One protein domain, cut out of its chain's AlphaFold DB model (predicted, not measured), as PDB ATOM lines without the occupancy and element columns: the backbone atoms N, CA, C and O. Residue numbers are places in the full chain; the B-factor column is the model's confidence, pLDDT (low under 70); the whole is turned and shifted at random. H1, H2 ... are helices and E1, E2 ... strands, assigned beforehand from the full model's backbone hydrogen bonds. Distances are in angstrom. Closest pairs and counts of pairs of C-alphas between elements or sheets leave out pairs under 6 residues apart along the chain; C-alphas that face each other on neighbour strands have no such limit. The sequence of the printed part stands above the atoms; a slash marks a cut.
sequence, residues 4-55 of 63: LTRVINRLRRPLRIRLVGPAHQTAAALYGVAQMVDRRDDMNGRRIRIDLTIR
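What this domain is: This is residues 4 to 55 of the 63 residues of an uncharacterized protein of Micromonospora endophytica (Xie et al. 2001) Li et al. 2019 (UniProt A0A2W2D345). Two parallel strands, E1 and E2, lie side by side as a narrow ribbon, and the long helix H2 folds back over one face of it, the other face being bare; H2 comes nearest at its first residues, and the short helix H1 lies past the end of the ribbon where both strands begin. The printed part has 52 residues, with two named helices and two named strands in the order H1, E1, H2, E2. The class is mixed, helices and strands. The whole is loose, with a radius of gyration of the C-alphas of 12.5 A, and flat, spanning 40 by 20 by 7 A.

How they stand to each other: H1, residues 4 to 11, leads by a tight link to E1, residues 15 to 21. H2, residues 23 to 39, follows by another tight link. A short link then leads to E2, residues 48 to 54. E1 and E2 are parallel neighbours at 12 degrees, with N 17 and O 49 2.9 A apart and N 53 and O 19 2.8 A apart, within hydrogen-bond range. E1, H2 and E2 form a strand-helix-strand unit, two parallel neighbour strands with a helix between them in the chain, and its crossover is right-handed. The closest C-alphas of E1 and H2 are those of Leu 19 and Thr 26, 6.5 A apart. Those of H2 and E2 are Ala 23 and Ile 54, 5.8 A apart. H1 is apart from H2 and from E2. In H1 and H2 every O i to N i+4 pair is within hydrogen-bond range.

Where its parts are: H1 begins at C-alpha 4 (19.171, -38.114, -38.825) and is 10.8 A long from first to last C-alpha. E1 measures 19.5 A. H2 measures 24.5 A, from C-alpha 23 (-12.741, -51.011, -22.618). E2 measures 18.8 A and ends at C-alpha 54 (-9.185, -50.601, -18.113).

The domain as a whole: The two C-alphas farthest apart are those of Leu 4 and Arg 55, 40.4 A. The printed part has no cut and no long link. The mean pLDDT of the printed part is 89.8, and no printed residue is under 70.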
ATOM      1  N   LEU A   4      18.865 -38.784 -40.095       81.56
ATOM      2  CA  LEU A   4      19.171 -38.114 -38.825       81.56
ATOM      3  C   LEU A   4      17.952 -37.984 -37.899       81.56
ATOM      4  O   LEU A   4      18.052 -38.273 -36.708       81.56
ATOM      5  N   THR A   5      16.787 -37.612 -38.433       79.12
ATOM      6  CA  THR A   5      15.562 -37.420 -37.639       79.12
ATOM      7  C   THR A   5      15.113 -38.731 -36.996       79.12
ATOM      8  O   THR A   5      14.745 -38.762 -35.821       79.12
ATOM      9  N   ARG A   6      15.242 -39.845 -37.728       78.00
ATOM     10  CA  ARG A   6      14.946 -41.196 -37.229       78.00
ATOM     11  C   ARG A   6      15.875 -41.593 -36.074       78.00
ATOM     12  O   ARG A   6      15.412 -42.158 -35.085       78.00
ATOM     13  N   VAL A   7      17.168 -41.278 -36.175       82.94
ATOM     14  CA  VAL A   7      18.154 -41.564 -35.115       82.94
ATOM     15  C   VAL A   7      17.869 -40.729 -33.864       82.94
ATOM     16  O   VAL A   7      17.791 -41.281 -32.766       82.94
ATOM     17  N   ILE A   8      17.616 -39.426 -34.018       84.25
ATOM     18  CA  ILE A   8      17.274 -38.528 -32.901       84.25
ATOM     19  C   ILE A   8      15.995 -38.996 -32.191       84.25
ATOM     20  O   ILE A   8      15.929 -39.011 -30.959       84.25
ATOM     21  N   ASN A   9      14.985 -39.431 -32.945       85.25
ATOM     22  CA  ASN A   9      13.734 -39.942 -32.385       85.25
ATOM     23  C   ASN A   9      13.895 -41.229 -31.578       85.25
ATOM     24  O   ASN A   9      13.172 -41.417 -30.595       85.25
ATOM     25  N   ARG A  10      14.855 -42.077 -31.952       82.56
ATOM     26  CA  ARG A  10      15.177 -43.308 -31.225       82.56
ATOM     27  C   ARG A  10      15.886 -43.029 -29.897       82.56
ATOM     28  O   ARG A  10      15.678 -43.768 -28.935       82.56
ATOM     29  N   LEU A  11      16.705 -41.974 -29.855       86.38
ATOM     30  CA  LEU A  11      17.498 -41.578 -28.684       86.38
ATOM     31  C   LEU A  11      16.731 -40.679 -27.703       86.38
ATOM     32  O   LEU A  11      17.040 -40.655 -26.513       86.38
ATOM     33  N   ARG A  12      15.717 -39.942 -28.169       87.25
ATOM     34  CA  ARG A  12      14.872 -39.119 -27.295       87.25
ATOM     35  C   ARG A  12      14.062 -39.977 -26.310       87.25
ATOM     36  O   ARG A  12      13.702 -41.122 -26.581       87.25
ATOM     37  N   ARG A  13      13.709 -39.370 -25.168       90.88
ATOM     38  CA  ARG A  13      12.849 -39.992 -24.145       90.88
ATOM     39  C   ARG A  13      11.538 -40.511 -24.763       90.88
ATOM     40  O   ARG A  13      10.947 -39.796 -25.579       90.88
ATOM     41  N   PRO A  14      11.053 -41.703 -24.366       91.62
ATOM     42  CA  PRO A  14       9.808 -42.247 -24.892       91.62
ATOM     43  C   PRO A  14       8.630 -41.295 -24.684       91.62
ATOM     44  O   PRO A  14       8.514 -40.681 -23.621       91.62
ATOM     45  N   LEU A  15       7.749 -41.199 -25.680       90.44
ATOM     46  CA  LEU A  15       6.455 -40.543 -25.504       90.44
ATOM     47  C   LEU A  15       5.603 -41.432 -24.594       90.44
ATOM     48  O   LEU A  15       5.373 -42.592 -24.926       90.44
ATOM     49  N   ARG A  16       5.190 -40.913 -23.438       94.31
ATOM     50  CA  ARG A  16       4.363 -41.650 -22.478       94.31
ATOM     51  C   ARG A  16       2.908 -41.252 -22.658       94.31
ATOM     52  O   ARG A  16       2.591 -40.071 -22.561       94.31
ATOM     53  N   ILE A  17       2.048 -42.232 -22.907       92.06
ATOM     54  CA  ILE A  17       0.603 -42.053 -23.031       92.06
ATOM     55  C   ILE A  17      -0.045 -42.897 -21.942       92.06
ATOM     56  O   ILE A  17       0.211 -44.095 -21.858       92.06
ATOM     57  N   ARG A  18      -0.872 -42.277 -21.100       93.50
ATOM     58  CA  ARG A  18      -1.638 -42.982 -20.074       93.50
ATOM     59  C   ARG A  18      -3.101 -43.005 -20.489       93.50
ATOM     60  O   ARG A  18      -3.699 -41.946 -20.645       93.50
ATOM     61  N   LEU A  19      -3.655 -44.200 -20.660       90.88
ATOM     62  CA  LEU A  19      -5.060 -44.408 -20.998       90.88
ATOM     63  C   LEU A  19      -5.753 -45.043 -19.797       90.88
ATOM     64  O   LEU A  19      -5.350 -46.111 -19.341       90.88
ATOM     65  N   VAL A  20      -6.771 -44.369 -19.266       91.06
ATOM     66  CA  VAL A  20      -7.592 -44.882 -18.168       91.06
ATOM     67  C   VAL A  20      -9.048 -44.710 -18.550       91.06
ATOM     68  O   VAL A  20      -9.492 -43.585 -18.768       91.06
ATOM     69  N   GLY A  21      -9.787 -45.809 -18.636       89.06
ATOM     70  CA  GLY A  21     -11.209 -45.746 -18.939       89.06
ATOM     71  C   GLY A  21     -11.815 -47.093 -19.311       89.06
ATOM     72  O   GLY A  21     -11.127 -48.117 -19.260       89.06
ATOM     73  N   PRO A  22     -13.098 -47.097 -19.699       92.19
ATOM     74  CA  PRO A  22     -13.798 -48.302 -20.127       92.19
ATOM     75  C   PRO A  22     -13.133 -48.954 -21.338       92.19
ATOM     76  O   PRO A  22     -12.438 -48.286 -22.114       92.19
ATOM     77  N   ALA A  23     -13.379 -50.249 -21.542       90.31
ATOM     78  CA  ALA A  23     -12.741 -51.011 -22.618       90.31
ATOM     79  C   ALA A  23     -12.983 -50.394 -24.011       90.31
ATOM     80  O   ALA A  23     -12.045 -50.219 -24.788       90.31
ATOM     81  N   HIS A  24     -14.221 -49.981 -24.303       89.88
ATOM     82  CA  HIS A  24     -14.600 -49.399 -25.597       89.88
ATOM     83  C   HIS A  24     -13.922 -48.041 -25.861       89.88
ATOM     84  O   HIS A  24     -13.361 -47.817 -26.933       89.88
ATOM     85  N   GLN A  25     -13.908 -47.152 -24.864       89.88
ATOM     86  CA  GLN A  25     -13.241 -45.846 -24.951       89.88
ATOM     87  C   GLN A  25     -11.729 -46.000 -25.096       89.88
ATOM     88  O   GLN A  25     -11.098 -45.308 -25.892       89.88
ATOM     89  N   THR A  26     -11.152 -46.953 -24.367       92.81
ATOM     90  CA  THR A  26      -9.738 -47.288 -24.484       92.81
ATOM     91  C   THR A  26      -9.387 -47.765 -25.892       92.81
ATOM     92  O   THR A  26      -8.385 -47.320 -26.450       92.81
ATOM     93  N   ALA A  27     -10.186 -48.665 -26.470       92.56
ATOM     94  CA  ALA A  27      -9.943 -49.189 -27.810       92.56
ATOM     95  C   ALA A  27      -9.975 -48.069 -28.863       92.56
ATOM     96  O   ALA A  27      -9.074 -47.981 -29.698       92.56
ATOM     97  N   ALA A  28     -10.947 -47.157 -28.763       94.19
ATOM     98  CA  ALA A  28     -11.015 -45.972 -29.614       94.19
ATOM     99  C   ALA A  28      -9.797 -45.047 -29.427       94.19
ATOM    100  O   ALA A  28      -9.235 -44.555 -30.406       94.19
ATOM    101  N   ALA A  29      -9.337 -44.848 -28.188       92.75
ATOM    102  CA  ALA A  29      -8.155 -44.039 -27.902       92.75
ATOM    103  C   ALA A  29      -6.871 -44.664 -28.471       92.75
ATOM    104  O   ALA A  29      -6.064 -43.962 -29.079       92.75
ATOM    105  N   LEU A  30      -6.695 -45.982 -28.337       93.69
ATOM    106  CA  LEU A  30      -5.581 -46.715 -28.947       93.69
ATOM    107  C   LEU A  30      -5.604 -46.608 -30.474       93.69
ATOM    108  O   LEU A  30      -4.563 -46.370 -31.085       93.69
ATOM    109  N   TYR A  31      -6.784 -46.719 -31.086       95.12
ATOM    110  CA  TYR A  31      -6.949 -46.505 -32.520       95.12
ATOM    111  C   TYR A  31      -6.554 -45.078 -32.936       95.12
ATOM    112  O   TYR A  31      -5.834 -44.890 -33.918       95.12
ATOM    113  N   GLY A  32      -6.935 -44.072 -32.145       93.12
ATOM    114  CA  GLY A  32      -6.504 -42.687 -32.340       93.12
ATOM    115  C   GLY A  32      -4.985 -42.512 -32.251       93.12
ATOM    116  O   GLY A  32      -4.400 -41.811 -33.077       93.12
ATOM    117  N   VAL A  33      -4.322 -43.193 -31.308       91.81
ATOM    118  CA  VAL A  33      -2.851 -43.192 -31.210       91.81
ATOM    119  C   VAL A  33      -2.222 -43.819 -32.455       91.81
ATOM    120  O   VAL A  33      -1.262 -43.263 -32.982       91.81
ATOM    121  N   ALA A  34      -2.769 -44.926 -32.964       91.81
ATOM    122  CA  ALA A  34      -2.274 -45.549 -34.192       91.81
ATOM    123  C   ALA A  34      -2.390 -44.600 -35.397       91.81
ATOM    124  O   ALA A  34      -1.407 -44.384 -36.103       91.81
ATOM    125  N   GLN A  35      -3.546 -43.954 -35.574       94.31
ATOM    126  CA  GLN A  35      -3.761 -42.954 -36.626       94.31
ATOM    127  C   GLN A  35      -2.832 -41.740 -36.487       94.31
ATOM    128  O   GLN A  35      -2.327 -41.226 -37.482       94.31
ATOM    129  N   MET A  36      -2.583 -41.278 -35.259       90.62
ATOM    130  CA  MET A  36      -1.641 -40.190 -35.003       90.62
ATOM    131  C   MET A  36      -0.229 -40.566 -35.458       90.62
ATOM    132  O   MET A  36       0.436 -39.737 -36.069       90.62
ATOM    133  N   VAL A  37       0.230 -41.785 -35.154       90.75
ATOM    134  CA  VAL A  37       1.567 -42.261 -35.544       90.75
ATOM    135  C   VAL A  37       1.674 -42.419 -37.057       90.75
ATOM    136  O   VAL A  37       2.674 -41.998 -37.627       90.75
ATOM    137  N   ASP A  38       0.644 -42.971 -37.695       90.50
ATOM    138  CA  ASP A  38       0.617 -43.218 -39.140       90.50
ATOM    139  C   ASP A  38       0.678 -41.917 -39.959       90.50
ATOM    140  O   ASP A  38       1.412 -41.809 -40.935       90.50
ATOM    141  N   ARG A  39      -0.027 -40.873 -39.509       91.06
ATOM    142  CA  ARG A  39      -0.089 -39.582 -40.216       91.06
ATOM    143  C   ARG A  39       1.108 -38.667 -39.963       91.06
ATOM    144  O   ARG A  39       1.232 -37.636 -40.622       91.06
ATOM    145  N   ARG A  40       1.947 -38.971 -38.970       88.75
ATOM    146  CA  ARG A  40       3.027 -38.086 -38.521       88.75
ATOM    147  C   ARG A  40       4.390 -38.656 -38.859       88.75
ATOM    148  O   ARG A  40       4.954 -39.458 -38.118       88.75
ATOM    149  N   ASP A  41       4.981 -38.122 -39.922       86.00
ATOM    150  CA  ASP A  41       6.348 -38.457 -40.318       86.00
ATOM    151  C   ASP A  41       7.362 -38.228 -39.190       86.00
ATOM    152  O   ASP A  41       8.267 -39.039 -38.995       86.00
ATOM    153  N   ASP A  42       7.180 -37.184 -38.377       84.56
ATOM    154  CA  ASP A  42       8.044 -36.876 -37.235       84.56
ATOM    155  C   ASP A  42       7.979 -37.923 -36.110       84.56
ATOM    156  O   ASP A  42       8.811 -37.895 -35.201       84.56
ATOM    157  N   MET A  43       7.040 -38.872 -36.175       85.31
ATOM    158  CA  MET A  43       6.926 -39.991 -35.239       85.31
ATOM    159  C   MET A  43       7.663 -41.250 -35.685       85.31
ATOM    160  O   MET A  43       7.844 -42.172 -34.884       85.31
ATOM    161  N   ASN A  44       8.198 -41.273 -36.904       85.19
ATOM    162  CA  ASN A  44       8.968 -42.410 -37.379       85.19
ATOM    163  C   ASN A  44      10.227 -42.657 -36.530       85.19
ATOM    164  O   ASN A  44      11.057 -41.771 -36.297       85.19
ATOM    165  N   GLY A  45      10.366 -43.900 -36.059       83.75
ATOM    166  CA  GLY A  45      11.447 -44.328 -35.164       83.75
ATOM    167  C   GLY A  45      11.307 -43.862 -33.708       83.75
ATOM    168  O   GLY A  45      12.199 -44.129 -32.900       83.75
ATOM    169  N   ARG A  46      10.209 -43.180 -33.348       89.38
ATOM    170  CA  ARG A  46       9.935 -42.764 -31.970       89.38
ATOM    171  C   ARG A  46       9.541 -43.959 -31.110       89.38
ATOM    172  O   ARG A  46       8.700 -44.766 -31.486       89.38
ATOM    173  N   ARG A  47      10.078 -44.019 -29.892       92.25
ATOM    174  CA  ARG A  47       9.596 -44.944 -28.858       92.25
ATOM    175  C   ARG A  47       8.350 -44.374 -28.179       92.25
ATOM    176  O   ARG A  47       8.401 -43.266 -27.641       92.25
ATOM    177  N   ILE A  48       7.269 -45.144 -28.156       92.44
ATOM    178  CA  ILE A  48       6.016 -44.802 -27.474       92.44
ATOM    179  C   ILE A  48       5.777 -45.847 -26.384       92.44
ATOM    180  O   ILE A  48       5.906 -47.043 -26.629       92.44
ATOM    181  N   ARG A  49       5.481 -45.394 -25.164       94.94
ATOM    182  CA  ARG A  49       5.106 -46.241 -24.029       94.94
ATOM    183  C   ARG A  49       3.670 -45.919 -23.653       94.94
ATOM    184  O   ARG A  49       3.376 -44.774 -23.314       94.94
ATOM    185  N   ILE A  50       2.809 -46.925 -23.719       93.94
ATOM    186  CA  ILE A  50       1.392 -46.792 -23.402       93.94
ATOM    187  C   ILE A  50       1.139 -47.534 -22.096       93.94
ATOM    188  O   ILE A  50       1.318 -48.748 -22.035       93.94
ATOM    189  N   ASP A  51       0.741 -46.799 -21.064       95.75
ATOM    190  CA  ASP A  51       0.301 -47.367 -19.796       95.75
ATOM    191  C   ASP A  51      -1.234 -47.393 -19.808       95.75
ATOM    192  O   ASP A  51      -1.889 -46.345 -19.774       95.75
ATOM    193  N   LEU A  52      -1.802 -48.596 -19.906       92.12
ATOM    194  CA  LEU A  52      -3.237 -48.817 -20.023       92.12
ATOM    195  C   LEU A  52      -3.837 -49.312 -18.703       92.12
ATOM    196  O   LEU A  52      -3.363 -50.278 -18.113       92.12
ATOM    197  N   THR A  53      -4.926 -48.691 -18.262       94.12
ATOM    198  CA  THR A  53      -5.765 -49.178 -17.169       94.12
ATOM    199  C   THR A  53      -7.223 -49.218 -17.617       94.12
ATOM    200  O   THR A  53      -7.859 -48.178 -17.774       94.12
ATOM    201  N   ILE A  54      -7.767 -50.422 -17.791       92.62
ATOM    202  CA  ILE A  54      -9.185 -50.601 -18.113       92.62
ATOM    203  C   ILE A  54      -9.984 -50.556 -16.809       92.62
ATOM    204  O   ILE A  54      -9.718 -51.332 -15.890       92.62
ATOM    205  N   ARG A  55     -10.927 -49.618 -16.718       89.81
ATOM    206  CA  ARG A  55     -11.872 -49.487 -15.602       89.81
ATOM    207  C   ARG A  55     -13.228 -49.093 -16.155       89.81
ATOM    208  O   ARG A  55     -13.326 -48.086 -16.854       89.81
TER     209      ARG A  55